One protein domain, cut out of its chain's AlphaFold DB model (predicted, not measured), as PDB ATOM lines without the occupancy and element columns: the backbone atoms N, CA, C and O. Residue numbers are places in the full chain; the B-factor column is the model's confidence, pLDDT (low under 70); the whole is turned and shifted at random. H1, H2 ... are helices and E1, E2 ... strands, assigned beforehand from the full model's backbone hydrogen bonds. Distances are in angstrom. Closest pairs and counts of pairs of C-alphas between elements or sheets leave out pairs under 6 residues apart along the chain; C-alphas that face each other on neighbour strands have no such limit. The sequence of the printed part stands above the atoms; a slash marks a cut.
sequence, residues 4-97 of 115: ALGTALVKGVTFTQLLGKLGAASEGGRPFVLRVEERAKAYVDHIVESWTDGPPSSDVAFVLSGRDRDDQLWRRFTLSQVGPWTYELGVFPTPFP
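AT A GLANCE: This is residues 4 to 97 of the 115 residues of an uncharacterized protein of Deltaproteobacteria bacterium (UniProt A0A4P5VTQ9). A strongly twisted sheet of five strands curls round one helix, H2, with the edge strands E1 and E2 both coming close to that helix but staying apart from each other, an open trough and not a closed barrel. The short helix H3 packs on the sheet mainly at E5, and the four-residue H1, close to H2, only grazes the sheet. The printed part has 94 residues, with three named helices and five named strands in the order H1, H2, E1, H3, E2, E3, E4, E5. The sheet is mixed, in the order E1, E5, E4, E3, E2, and the class is mixed, helices and strands. The whole is compact, with a radius of gyration of the C-alphas of 12.5 A, and only just elongated, spanning 40 by 26 by 23 A.

IN THESE COORDINATES: H1, residues 4 to 7, begins at C-alpha 4 at (-15.456, -21.825, 18.486). H2, residues 15 to 24, is 14.1 A long and starts at C-alpha 15 at (-11.867, -12.524, 4.104). E1 is residues 33 to 36, 10.5 A, and H3 is residues 38 to 43, 10.1 A. E2, residues 47 to 53, is 18.2 A long, and E3, residues 60 to 67, is 19.9 A. E4, residues 74 to 83, measures 28.1 A. E5, residues 86 to 96, measures 28.0 A, bends by 66 degrees at residue 93 and ends at C-alpha 96 at (-25.068, -13.089, -7.888).

HOW THE PARTS SIT: E2, E3, E4 and E5 form a meander, each strand the antiparallel neighbour of the one before; N 65 and O 50 are 2.8 A apart, N 77 and O 64 2.8 A, and N 90 and O 78 2.8 A. E1 is parallel to E5 at 27 degrees, with N 35 and O 87 2.8 A apart. H2 on one face of the sheet makes two layers, helix and sheet; its closest C-alphas to E1 are Gly 23 and Leu 34, 6.4 A, and to E2 Phe 15 and Val 48, 6.4 A. H3 is on the sheet, and its closest C-alphas to E5 are Ala 40 and Val 91, 5.1 A. H1 and H2 are close but not clearly touching, with the C-alphas of Leu 5 and Leu 22 6.8 A apart. Every O i to N i+4 pair of H2 is within hydrogen-bond range; H3 has 0 of 2 such pairs, but 2 of 3 O i to N i+3 pairs, and H1 is too short for an i+4 pair.

THE WHOLE: The two C-alphas farthest apart, those of Gly 29 and Gln 72, are 40.3 A apart. The printed part has no cut, and no link is long. The mean pLDDT of the printed part is 89.0, with residues 71 and 97 under 70.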
ATOM      1  N   ALA A   4     -16.521 -22.823  18.485       83.31
ATOM      2  CA  ALA A   4     -15.456 -21.825  18.486       83.31
ATOM      3  C   ALA A   4     -15.288 -21.166  17.107       83.31
ATOM      4  O   ALA A   4     -15.096 -19.952  17.020       83.31
ATOM      5  N   LEU A   5     -15.410 -21.946  16.025       84.69
ATOM      6  CA  LEU A   5     -15.317 -21.430  14.659       84.69
ATOM      7  C   LEU A   5     -16.482 -20.490  14.330       84.69
ATOM      8  O   LEU A   5     -16.250 -19.412  13.788       84.69
ATOM      9  N   GLY A   6     -17.714 -20.859  14.701       84.62
ATOM     10  CA  GLY A   6     -18.896 -20.015  14.489       84.62
ATOM     11  C   GLY A   6     -18.831 -18.693  15.260       84.62
ATOM     12  O   GLY A   6     -19.170 -17.645  14.717       84.62
ATOM     13  N   THR A   7     -18.312 -18.720  16.489       86.81
ATOM     14  CA  THR A   7     -18.145 -17.520  17.332       86.81
ATOM     15  C   THR A   7     -17.095 -16.551  16.776       86.81
ATOM     16  O   THR A   7     -17.177 -15.343  16.990       86.81
ATOM     17  N   ALA A   8     -16.107 -17.063  16.040       88.38
ATOM     18  CA  ALA A   8     -15.051 -16.256  15.442       88.38
ATOM     19  C   ALA A   8     -15.451 -15.611  14.095       88.38
ATOM     20  O   ALA A   8     -14.686 -14.801  13.562       88.38
ATOM     21  N   LEU A   9     -16.634 -15.929  13.546       90.38
ATOM     22  CA  LEU A   9     -17.150 -15.293  12.331       90.38
ATOM     23  C   LEU A   9     -17.587 -13.849  12.599       90.38
ATOM     24  O   LEU A   9     -18.309 -13.554  13.550       90.38
ATOM     25  N   VAL A  10     -17.156 -12.927  11.734       92.81
ATOM     26  CA  VAL A  10     -17.412 -11.489  11.886       92.81
ATOM     27  C   VAL A  10     -17.813 -10.877  10.545       92.81
ATOM     28  O   VAL A  10     -17.190 -11.162   9.524       92.81
ATOM     29  N   LYS A  11     -18.848 -10.026  10.558       91.94
ATOM     30  CA  LYS A  11     -19.320  -9.248   9.397       91.94
ATOM     31  C   LYS A  11     -18.527  -7.953   9.220       91.94
ATOM     32  O   LYS A  11     -17.933  -7.454  10.174       91.94
ATOM     33  N   GLY A  12     -18.560  -7.383   8.017       92.12
ATOM     34  CA  GLY A  12     -17.971  -6.074   7.716       92.12
ATOM     35  C   GLY A  12     -16.440  -6.068   7.675       92.12
ATOM     36  O   GLY A  12     -15.828  -5.004   7.697       92.12
ATOM     37  N   VAL A  13     -15.812  -7.245   7.628       94.56
ATOM     38  CA  VAL A  13     -14.361  -7.413   7.476       94.56
ATOM     39  C   VAL A  13     -14.057  -8.155   6.184       94.56
ATOM     40  O   VAL A  13     -14.887  -8.917   5.695       94.56
ATOM     41  N   THR A  14     -12.863  -7.961   5.637       95.62
ATOM     42  CA  THR A  14     -12.404  -8.743   4.478       95.62
ATOM     43  C   THR A  14     -12.204 -10.216   4.838       95.62
ATOM     44  O   THR A  14     -11.938 -10.535   6.001       95.62
ATOM     45  N   PHE A  15     -12.244 -11.125   3.860       94.75
ATOM     46  CA  PHE A  15     -11.867 -12.524   4.104       94.75
ATOM     47  C   PHE A  15     -10.432 -12.657   4.617       94.75
ATOM     48  O   PHE A  15     -10.197 -13.472   5.502       94.75
ATOM     49  N   THR A  16      -9.486 -11.830   4.166       95.31
ATOM     50  CA  THR A  16      -8.126 -11.791   4.734       95.31
ATOM     51  C   THR A  16      -8.152 -11.547   6.246       95.31
ATOM     52  O   THR A  16      -7.516 -12.270   7.015       95.31
ATOM     53  N   GLN A  17      -8.924 -10.554   6.697       95.00
ATOM     54  CA  GLN A  17      -9.071 -10.244   8.121       95.00
ATOM     55  C   GLN A  17      -9.831 -11.340   8.874       95.00
ATOM     56  O   GLN A  17      -9.452 -11.679   9.995       95.00
ATOM     57  N   LEU A  18     -10.881 -11.904   8.270       95.06
ATOM     58  CA  LEU A  18     -11.629 -13.018   8.847       95.06
ATOM     59  C   LEU A  18     -10.714 -14.226   9.071       95.06
ATOM     60  O   LEU A  18     -10.683 -14.764  10.172       95.06
ATOM     61  N   LEU A  19      -9.932 -14.618   8.066       93.94
ATOM     62  CA  LEU A  19      -8.986 -15.727   8.167       93.94
ATOM     63  C   LEU A  19      -7.925 -15.457   9.240       93.94
ATOM     64  O   LEU A  19      -7.603 -16.354  10.009       93.94
ATOM     65  N   GLY A  20      -7.437 -14.222   9.370       92.56
ATOM     66  CA  GLY A  20      -6.547 -13.850  10.474       92.56
ATOM     67  C   GLY A  20      -7.175 -14.088  11.855       92.56
ATOM     68  O   GLY A  20      -6.528 -14.650  12.737       92.56
ATOM     69  N   LYS A  21      -8.453 -13.723  12.037       91.50
ATOM     70  CA  LYS A  21      -9.191 -13.958  13.293       91.50
ATOM     71  C   LYS A  21      -9.439 -15.441  13.551       91.50
ATOM     72  O   LYS A  21      -9.211 -15.911  14.660       91.50
ATOM     73  N   LEU A  22      -9.871 -16.172  12.527       91.31
ATOM     74  CA  LEU A  22     -10.098 -17.610  12.612       91.31
ATOM     75  C   LEU A  22      -8.789 -18.358  12.925       91.31
ATOM     76  O   LEU A  22      -8.798 -19.280  13.727       91.31
ATOM     77  N   GLY A  23      -7.652 -17.941  12.361       88.88
ATOM     78  CA  GLY A  23      -6.349 -18.562  12.622       88.88
ATOM     79  C   GLY A  23      -5.825 -18.313  14.040       88.88
ATOM     80  O   GLY A  23      -5.006 -19.081  14.534       88.88
ATOM     81  N   ALA A  24      -6.313 -17.264  14.708       88.75
ATOM     82  CA  ALA A  24      -6.046 -17.003  16.120       88.75
ATOM     83  C   ALA A  24      -6.999 -17.764  17.064       88.75
ATOM     84  O   ALA A  24      -6.744 -17.824  18.267       88.75
ATOM     85  N   ALA A  25      -8.090 -18.332  16.542       88.94
ATOM     86  CA  ALA A  25      -9.022 -19.133  17.319       88.94
ATOM     87  C   ALA A  25      -8.535 -20.584  17.468       88.94
ATOM     88  O   ALA A  25      -7.733 -21.105  16.685       88.94
ATOM     89  N   SER A  26      -9.033 -21.247  18.508       87.88
ATOM     90  CA  SER A  26      -8.695 -22.633  18.822       87.88
ATOM     91  C   SER A  26      -9.878 -23.347  19.455       87.88
ATOM     92  O   SER A  26     -10.628 -22.732  20.213       87.88
ATOM     93  N   GLU A  27      -9.996 -24.649  19.218       85.69
ATOM     94  CA  GLU A  27     -10.979 -25.514  19.873       85.69
ATOM     95  C   GLU A  27     -10.250 -26.632  20.626       85.69
ATOM     96  O   GLU A  27      -9.324 -27.256  20.103       85.69
ATOM     97  N   GLY A  28     -10.598 -26.843  21.900       84.19
ATOM     98  CA  GLY A  28      -9.918 -27.830  22.750       84.19
ATOM     99  C   GLY A  28      -8.402 -27.607  22.876       84.19
ATOM    100  O   GLY A  28      -7.647 -28.573  22.974       84.19
ATOM    101  N   GLY A  29      -7.945 -26.349  22.806       85.44
ATOM    102  CA  GLY A  29      -6.525 -25.979  22.849       85.44
ATOM    103  C   GLY A  29      -5.747 -26.234  21.551       85.44
ATOM    104  O   GLY A  29      -4.523 -26.125  21.550       85.44
ATOM    105  N   ARG A  30      -6.422 -26.580  20.446       86.94
ATOM    106  CA  ARG A  30      -5.794 -26.791  19.134       86.94
ATOM    107  C   ARG A  30      -6.144 -25.643  18.185       86.94
ATOM    108  O   ARG A  30      -7.331 -25.370  18.008       86.94
ATOM    109  N   PRO A  31      -5.150 -24.969  17.583       89.62
ATOM    110  CA  PRO A  31      -5.405 -23.866  16.665       89.62
ATOM    111  C   PRO A  31      -6.020 -24.370  15.359       89.62
ATOM    112  O   PRO A  31      -5.734 -25.487  14.916       89.62
ATOM    113  N   PHE A  32      -6.828 -23.527  14.720       91.81
ATOM    114  CA  PHE A  32      -7.319 -23.818  13.380       91.81
ATOM    115  C   PHE A  32      -6.231 -23.589  12.329       91.81
ATOM    116  O   PHE A  32      -5.518 -22.586  12.336       91.81
ATOM    117  N   VAL A  33      -6.130 -24.516  11.379       93.75
ATOM    118  CA  VAL A  33      -5.284 -24.385  10.193       93.75
ATOM    119  C   VAL A  33      -6.161 -23.923   9.041       93.75
ATOM    120  O   VAL A  33      -7.104 -24.612   8.661       93.75
ATOM    121  N   LEU A  34      -5.851 -22.767   8.463       94.31
ATOM    122  CA  LEU A  34      -6.641 -22.194   7.378       94.31
ATOM    123  C   LEU A  34      -5.885 -22.245   6.062       94.31
ATOM    124  O   LEU A  34      -4.693 -21.948   5.989       94.31
ATOM    125  N   ARG A  35      -6.607 -22.608   5.010       95.12
ATOM    126  CA  ARG A  35      -6.132 -22.626   3.632       95.12
ATOM    127  C   ARG A  35      -7.056 -21.783   2.776       95.12
ATOM    128  O   ARG A  35      -8.234 -21.623   3.083       95.12
ATOM    129  N   VAL A  36      -6.513 -21.264   1.687       95.44
ATOM    130  CA  VAL A  36      -7.278 -20.541   0.675       95.44
ATOM    131  C   VAL A  36      -7.098 -21.292  -0.631       95.44
ATOM    132  O   VAL A  36      -5.966 -21.461  -1.088       95.44
ATOM    133  N   GLU A  37      -8.203 -21.760  -1.206       94.50
ATOM    134  CA  GLU A  37      -8.210 -22.355  -2.539       94.50
ATOM    135  C   GLU A  37      -7.620 -21.353  -3.541       94.50
ATOM    136  O   GLU A  37      -7.879 -20.152  -3.451       94.50
ATOM    137  N   GLU A  38      -6.859 -21.826  -4.533       91.81
ATOM    138  CA  GLU A  38      -6.199 -20.962  -5.525       91.81
ATOM    139  C   GLU A  38      -7.154 -19.935  -6.150       91.81
ATOM    140  O   GLU A  38      -6.834 -18.755  -6.262       91.81
ATOM    141  N   ARG A  39      -8.376 -20.367  -6.480       89.94
ATOM    142  CA  ARG A  39      -9.411 -19.505  -7.065       89.94
ATOM    143  C   ARG A  39      -9.917 -18.439  -6.096       89.94
ATOM    144  O   ARG A  39     -10.280 -17.354  -6.535       89.94
ATOM    145  N   ALA A  40      -9.950 -18.739  -4.799       92.38
ATOM    146  CA  ALA A  40     -10.435 -17.827  -3.770       92.38
ATOM    147  C   ALA A  40      -9.435 -16.703  -3.465       92.38
ATOM    148  O   ALA A  40      -9.853 -15.638  -3.015       92.38
ATOM    149  N   LYS A  41      -8.143 -16.890  -3.774       93.19
ATOM    150  CA  LYS A  41      -7.089 -15.884  -3.541       93.19
ATOM    151  C   LYS A  41      -7.385 -14.534  -4.193       93.19
ATOM    152  O   LYS A  41      -7.087 -13.508  -3.599       93.19
ATOM    153  N   ALA A  42      -8.007 -14.524  -5.373       91.69
ATOM    154  CA  ALA A  42      -8.359 -13.291  -6.082       91.69
ATOM    155  C   ALA A  42      -9.480 -12.480  -5.403       91.69
ATOM    156  O   ALA A  42      -9.732 -11.343  -5.789       91.69
ATOM    157  N   TYR A  43     -10.164 -13.058  -4.413       92.38
ATOM    158  CA  TYR A  43     -11.359 -12.478  -3.804       92.38
ATOM    159  C   TYR A  43     -11.247 -12.341  -2.281       92.38
ATOM    160  O   TYR A  43     -12.242 -12.069  -1.616       92.38
ATOM    161  N   VAL A  44     -10.052 -12.508  -1.706       93.25
ATOM    162  CA  VAL A  44      -9.856 -12.405  -0.246       93.25
ATOM    163  C   VAL A  44     -10.088 -10.991   0.303       93.25
ATOM    164  O   VAL A  44     -10.316 -10.819   1.499       93.25
ATOM    165  N   ASP A  45     -10.084  -9.982  -0.569       94.19
ATOM    166  CA  ASP A  45     -10.441  -8.602  -0.232       94.19
ATOM    167  C   ASP A  45     -11.954  -8.338  -0.211       94.19
ATOM    168  O   ASP A  45     -12.362  -7.246   0.193       94.19
ATOM    169  N   HIS A  46     -12.790  -9.315  -0.592       93.00
ATOM    170  CA  HIS A  46     -14.239  -9.196  -0.443       93.00
ATOM    171  C   HIS A  46     -14.622  -9.101   1.036       93.00
ATOM    172  O   HIS A  46     -14.055  -9.782   1.894       93.00
ATOM    173  N   ILE A  47     -15.604  -8.252   1.314       93.38
ATOM    174  CA  ILE A  47     -16.175  -7.997   2.629       93.38
ATOM    175  C   ILE A  47     -17.199  -9.087   2.934       93.38
ATOM    176  O   ILE A  47     -18.088  -9.356   2.131       93.38
ATOM    177  N   VAL A  48     -17.075  -9.712   4.099       93.19
ATOM    178  CA  VAL A  48     -18.002 -10.729   4.600       93.19
ATOM    179  C   VAL A  48     -19.278 -10.050   5.085       93.19
ATOM    180  O   VAL A  48     -19.241  -9.230   6.002       93.19
ATOM    181  N   GLU A  49     -20.415 -10.418   4.509       90.94
ATOM    182  CA  GLU A  49     -21.699  -9.738   4.748       90.94
ATOM    183  C   GLU A  49     -22.693 -10.637   5.492       90.94
ATOM    184  O   GLU A  49     -23.372 -10.222   6.438       90.94
ATOM    185  N   SER A  50     -22.740 -11.917   5.129       89.44
ATOM    186  CA  SER A  50     -23.581 -12.912   5.789       89.44
ATOM    187  C   SER A  50     -22.971 -14.307   5.711       89.44
ATOM    188  O   SER A  50     -22.059 -14.565   4.925       89.44
ATOM    189  N   TRP A  51     -23.466 -15.211   6.550       91.50
ATOM    190  CA  TRP A  51     -23.154 -16.629   6.480       91.50
ATOM    191  C   TRP A  51     -24.331 -17.456   6.980       91.50
ATOM    192  O   TRP A  51     -25.213 -16.956   7.680       91.50
ATOM    193  N   THR A  52     -24.309 -18.728   6.619       89.12
ATOM    194  CA  THR A  52     -25.175 -19.771   7.155       89.12
ATOM    195  C   THR A  52     -24.349 -21.022   7.391       89.12
ATOM    196  O   THR A  52     -23.290 -21.203   6.777       89.12
ATOM    197  N   ASP A  53     -24.865 -21.904   8.234       88.25
ATOM    198  CA  ASP A  53     -24.312 -23.239   8.403       88.25
ATOM    199  C   ASP A  53     -24.361 -24.000   7.078       88.25
ATOM    200  O   ASP A  53     -25.304 -23.873   6.285       88.25
ATOM    201  N   GLY A  54     -23.313 -24.776   6.823       84.06
ATOM    202  CA  GLY A  54     -23.299 -25.689   5.695       84.06
ATOM    203  C   GLY A  54     -24.269 -26.862   5.886       84.06
ATOM    204  O   GLY A  54     -24.752 -27.119   6.993       84.06
ATOM    205  N   PRO A  55     -24.578 -27.601   4.808       81.44
ATOM    206  CA  PRO A  55     -25.449 -28.765   4.892       81.44
ATOM    207  C   PRO A  55     -24.874 -29.812   5.860       81.44
ATOM    208  O   PRO A  55     -23.685 -30.118   5.773       81.44
ATOM    209  N   PRO A  56     -25.698 -30.448   6.711       74.81
ATOM    210  CA  PRO A  56     -25.220 -31.386   7.734       74.81
ATOM    211  C   PRO A  56     -24.550 -32.647   7.164       74.81
ATOM    212  O   PRO A  56     -23.855 -33.355   7.885       74.81
ATOM    213  N   SER A  57     -24.764 -32.944   5.880       77.69
ATOM    214  CA  SER A  57     -24.186 -34.085   5.162       77.69
ATOM    215  C   SER A  57     -22.933 -33.739   4.347       77.69
ATOM    216  O   SER A  57     -22.479 -34.565   3.555       77.69
ATOM    217  N   SER A  58     -22.399 -32.522   4.484       84.19
ATOM    218  CA  SER A  58     -21.284 -32.008   3.689       84.19
ATOM    219  C   SER A  58     -20.094 -31.620   4.564       84.19
ATOM    220  O   SER A  58     -20.250 -31.258   5.724       84.19
ATOM    221  N   ASP A  59     -18.903 -31.617   3.965       88.25
ATOM    222  CA  ASP A  59     -17.688 -31.067   4.571       88.25
ATOM    223  C   ASP A  59     -17.713 -29.529   4.669       88.25
ATOM    224  O   ASP A  59     -16.818 -28.921   5.252       88.25
ATOM    225  N   VAL A  60     -18.714 -28.862   4.085       90.06
ATOM    226  CA  VAL A  60     -18.890 -27.410   4.199       90.06
ATOM    227  C   VAL A  60     -19.347 -27.070   5.617       90.06
ATOM    228  O   VAL A  60     -20.451 -27.425   6.013       90.06
ATOM    229  N   ALA A  61     -18.521 -26.339   6.367       90.88
ATOM    230  CA  ALA A  61     -18.882 -25.841   7.691       90.88
ATOM    231  C   ALA A  61     -19.767 -24.595   7.590       90.88
ATOM    232  O   ALA A  61     -20.792 -24.514   8.260       90.88
ATOM    233  N   PHE A  62     -19.401 -23.654   6.712       91.88
ATOM    234  CA  PHE A  62     -20.160 -22.425   6.489       91.88
ATOM    235  C   PHE A  62     -20.231 -22.064   5.012       91.88
ATOM    236  O   PHE A  62     -19.259 -22.223   4.269       91.88
ATOM    237  N   VAL A  63     -21.367 -21.504   4.610       91.25
ATOM    238  CA  VAL A  63     -21.525 -20.809   3.332       91.25
ATOM    239  C   VAL A  63     -21.588 -19.317   3.625       91.25
ATOM    240  O   VAL A  63     -22.434 -18.885   4.402       91.25
ATOM    241  N   LEU A  64     -20.696 -18.536   3.021       91.88
ATOM    242  CA  LEU A  64     -20.570 -17.099   3.260       91.88
ATOM    243  C   LEU A  64     -20.937 -16.303   2.008       91.88
ATOM    244  O   LEU A  64     -20.671 -16.731   0.883       91.88
ATOM    245  N   SER A  65     -21.512 -15.125   2.213       91.06
ATOM    246  CA  SER A  65     -21.677 -14.102   1.187       91.06
ATOM    247  C   SER A  65     -20.570 -13.065   1.329       91.06
ATOM    248  O   SER A  65     -20.318 -12.557   2.427       91.06
ATOM    249  N   GLY A  66     -19.898 -12.783   0.218       91.50
ATOM    250  CA  GLY A  66     -18.823 -11.813   0.131       91.50
ATOM    251  C   GLY A  66     -19.092 -10.771  -0.939       91.50
ATOM    252  O   GLY A  66     -19.403 -11.123  -2.075       91.50
ATOM    253  N   ARG A  67     -18.924  -9.503  -0.589       90.38
ATOM    254  CA  ARG A  67     -19.145  -8.344  -1.452       90.38
ATOM    255  C   ARG A  67     -17.825  -7.699  -1.826       90.38
ATOM    256  O   ARG A  67     -16.966  -7.520  -0.965       90.38
ATOM    257  N   ASP A  68     -17.652  -7.345  -3.087       89.50
ATOM    258  CA  ASP A  68     -16.494  -6.554  -3.495       89.50
ATOM    259  C   ASP A  68     -16.533  -5.145  -2.874       89.50
ATOM    260  O   ASP A  68     -17.603  -4.622  -2.560       89.50
ATOM    261  N   ARG A  69     -15.375  -4.502  -2.695       81.88
ATOM    262  CA  ARG A  69     -15.286  -3.187  -2.031       81.88
ATOM    263  C   ARG A  69     -16.112  -2.110  -2.732       81.88
ATOM    264  O   ARG A  69     -16.711  -1.281  -2.051       81.88
ATOM    265  N   ASP A  70     -16.184  -2.177  -4.057       80.81
ATOM    266  CA  ASP A  70     -16.872  -1.193  -4.899       80.81
ATOM    267  C   ASP A  70     -18.374  -1.485  -5.093       80.81
ATOM    268  O   ASP A  70     -19.041  -0.843  -5.903       80.81
ATOM    269  N   ASP A  71     -18.923  -2.448  -4.341       69.44
ATOM    270  CA  ASP A  71     -20.356  -2.788  -4.291       69.44
ATOM    271  C   ASP A  71     -20.950  -3.391  -5.581       69.44
ATOM    272  O   ASP A  71     -22.155  -3.620  -5.680       69.44
ATOM    273  N   GLN A  72     -20.108  -3.688  -6.577       71.25
ATOM    274  CA  GLN A  72     -20.556  -4.121  -7.906       71.25
ATOM    275  C   GLN A  72     -20.782  -5.632  -8.037       71.25
ATOM    276  O   GLN A  72     -21.528  -6.065  -8.915       71.25
ATOM    277  N   LEU A  73     -20.123  -6.458  -7.215       83.81
ATOM    278  CA  LEU A  73     -20.128  -7.915  -7.372       83.81
ATOM    279  C   LEU A  73     -20.213  -8.628  -6.023       83.81
ATOM    280  O   LEU A  73     -19.423  -8.373  -5.116       83.81
ATOM    281  N   TRP A  74     -21.142  -9.578  -5.925       87.06
ATOM    282  CA  TRP A  74     -21.294 -10.458  -4.770       87.06
ATOM    283  C   TRP A  74     -20.985 -11.891  -5.148       87.06
ATOM    284  O   TRP A  74     -21.350 -12.343  -6.232       87.06
ATOM    285  N   ARG A  75     -20.308 -12.609  -4.258       88.94
ATOM    286  CA  ARG A  75     -19.822 -13.969  -4.476       88.94
ATOM    287  C   ARG A  75     -20.068 -14.831  -3.254       88.94
ATOM    288  O   ARG A  75     -20.179 -14.353  -2.130       88.94
ATOM    289  N   ARG A  76     -20.142 -16.136  -3.500       89.88
ATOM    290  CA  ARG A  76     -20.435 -17.138  -2.483       89.88
ATOM    291  C   ARG A  76     -19.122 -17.791  -2.161       89.88
ATOM    292  O   ARG A  76     -18.390 -18.182  -3.066       89.88
ATOM    293  N   PHE A  77     -18.857 -17.934  -0.885       92.25
ATOM    294  CA  PHE A  77     -17.680 -18.597  -0.382       92.25
ATOM    295  C   PHE A  77     -18.114 -19.780   0.460       92.25
ATOM    296  O   PHE A  77     -19.220 -19.816   0.998       92.25
ATOM    297  N   THR A  78     -17.240 -20.762   0.563       93.44
ATOM    298  CA  THR A  78     -17.448 -21.922   1.422       93.44
ATOM    299  C   THR A  78     -16.244 -22.057   2.317       93.44
ATOM    300  O   THR A  78     -15.122 -22.060   1.821       93.44
ATOM    301  N   LEU A  79     -16.470 -22.189   3.616       93.31
ATOM    302  CA  LEU A  79     -15.440 -22.623   4.541       93.31
ATOM    303  C   LEU A  79     -15.656 -24.111   4.797       93.31
ATOM    304  O   LEU A  79     -16.607 -24.489   5.479       93.31
ATOM    305  N   SER A  80     -14.806 -24.947   4.211       93.94
ATOM    306  CA  SER A  80     -14.959 -26.403   4.237       93.94
ATOM    307  C   SER A  80     -13.913 -27.043   5.130       93.94
ATOM    308  O   SER A  80     -12.743 -26.678   5.073       93.94
ATOM    309  N   GLN A  81     -14.311 -28.015   5.940       92.38
ATOM    310  CA  GLN A  81     -13.398 -28.810   6.740       92.38
ATOM    311  C   GLN A  81     -12.718 -29.861   5.856       92.38
ATOM    312  O   GLN A  81     -13.347 -30.799   5.389       92.38
ATOM    313  N   VAL A  82     -11.412 -29.718   5.636       91.75
ATOM    314  CA  VAL A  82     -10.619 -30.629   4.784       91.75
ATOM    315  C   VAL A  82      -9.704 -31.555   5.593       91.75
ATOM    316  O   VAL A  82      -8.951 -32.349   5.036       91.75
ATOM    317  N   GLY A  83      -9.752 -31.451   6.922       90.00
ATOM    318  CA  GLY A  83      -9.008 -32.291   7.851       90.00
ATOM    319  C   GLY A  83      -9.272 -31.913   9.312       90.00
ATOM    320  O   GLY A  83     -10.062 -31.003   9.590       90.00
ATOM    321  N   PRO A  84      -8.612 -32.582  10.275       88.94
ATOM    322  CA  PRO A  84      -8.706 -32.221  11.687       88.94
ATOM    323  C   PRO A  84      -8.292 -30.760  11.894       88.94
ATOM    324  O   PRO A  84      -7.171 -30.386  11.549       88.94
ATOM    325  N   TRP A  85      -9.213 -29.936  12.403       90.00
ATOM    326  CA  TRP A  85      -9.019 -28.493  12.624       90.00
ATOM    327  C   TRP A  85      -8.529 -27.708  11.401       90.00
ATOM    328  O   TRP A  85      -8.028 -26.598  11.546       90.00
ATOM    329  N   THR A  86      -8.656 -28.280  10.201       92.88
ATOM    330  CA  THR A  86      -8.155 -27.687   8.966       92.88
ATOM    331  C   THR A  86      -9.330 -27.281   8.100       92.88
ATOM    332  O   THR A  86     -10.126 -28.135   7.704       92.88
ATOM    333  N   TYR A  87      -9.406 -25.995   7.774       93.62
ATOM    334  CA  TYR A  87     -10.466 -25.427   6.956       93.62
ATOM    335  C   TYR A  87      -9.898 -24.775   5.701       93.62
ATOM    336  O   TYR A  87      -8.827 -24.171   5.722       93.62
ATOM    337  N   GLU A  88     -10.620 -24.899   4.598       95.62
ATOM    338  CA  GLU A  88     -10.274 -24.328   3.303       95.62
ATOM    339  C   GLU A  88     -11.366 -23.354   2.867       95.62
ATOM    340  O   GLU A  88     -12.547 -23.703   2.840       95.62
ATOM    341  N   LEU A  89     -10.963 -22.126   2.541       96.12
ATOM    342  CA  LEU A  89     -11.825 -21.135   1.916       96.12
ATOM    343  C   LEU A  89     -11.875 -21.396   0.409       96.12
ATOM    344  O   LEU A  89     -10.880 -21.202  -0.291       96.12
ATOM    345  N   GLY A  90     -13.045 -21.801  -0.070       94.31
ATOM    346  CA  GLY A  90     -13.384 -21.902  -1.485       94.31
ATOM    347  C   GLY A  90     -14.284 -20.757  -1.937       94.31
ATOM    348  O   GLY A  90     -14.879 -20.049  -1.119       94.31
ATOM    349  N   VAL A  91     -14.404 -20.585  -3.252       91.94
ATOM    350  CA  VAL A  91     -15.247 -19.546  -3.861       91.94
ATOM    351  C   VAL A  91     -16.063 -20.107  -5.019       91.94
ATOM    352  O   VAL A  91     -15.572 -20.881  -5.841       91.94
ATOM    353  N   PHE A  92     -17.311 -19.663  -5.126       86.81
ATOM    354  CA  PHE A  92     -18.101 -19.831  -6.331       86.81
ATOM    355  C   PHE A  92     -17.795 -18.680  -7.305       86.81
ATOM    356  O   PHE A  92     -18.008 -17.511  -6.970       86.81
ATOM    357  N   PRO A  93     -17.287 -18.973  -8.513       71.56
ATOM    358  CA  PRO A  93     -16.787 -17.951  -9.431       71.56
ATOM    359  C   PRO A  93     -17.894 -17.152 -10.128       71.56
ATOM    360  O   PRO A  93     -17.591 -16.161 -10.790       71.56
ATOM    361  N   THR A  94     -19.162 -17.538  -9.998       80.00
ATOM    362  CA  THR A  94     -20.269 -16.775 -10.583       80.00
ATOM    363  C   THR A  94     -20.781 -15.752  -9.572       80.00
ATOM    364  O   THR A  94     -21.155 -16.147  -8.463       80.00
ATOM    365  N   PRO A  95     -20.811 -14.457  -9.925       79.31
ATOM    366  CA  PRO A  95     -21.421 -13.456  -9.073       79.31
ATOM    367  C   PRO A  95     -22.950 -13.601  -9.047       79.31
ATOM    368  O   PRO A  95     -23.541 -14.134  -9.988       79.31
ATOM    369  N   PHE A  96     -23.604 -13.113  -7.995       75.19
ATOM    370  CA  PHE A  96     -25.068 -13.089  -7.888       75.19
ATOM    371  C   PHE A  96     -25.584 -11.728  -7.413       75.19
ATOM    372  O   PHE A  96     -24.852 -10.992  -6.763       75.19
ATOM    373  N   PRO A  97     -26.843 -11.373  -7.722       65.50
ATOM    374  CA  PRO A  97     -27.412 -10.082  -7.334       65.50
ATOM    375  C   PRO A  97     -27.953 -10.052  -5.894       65.50
ATOM    376  O   PRO A  97     -28.129  -8.971  -5.340       65.50
TER     377      PRO A  97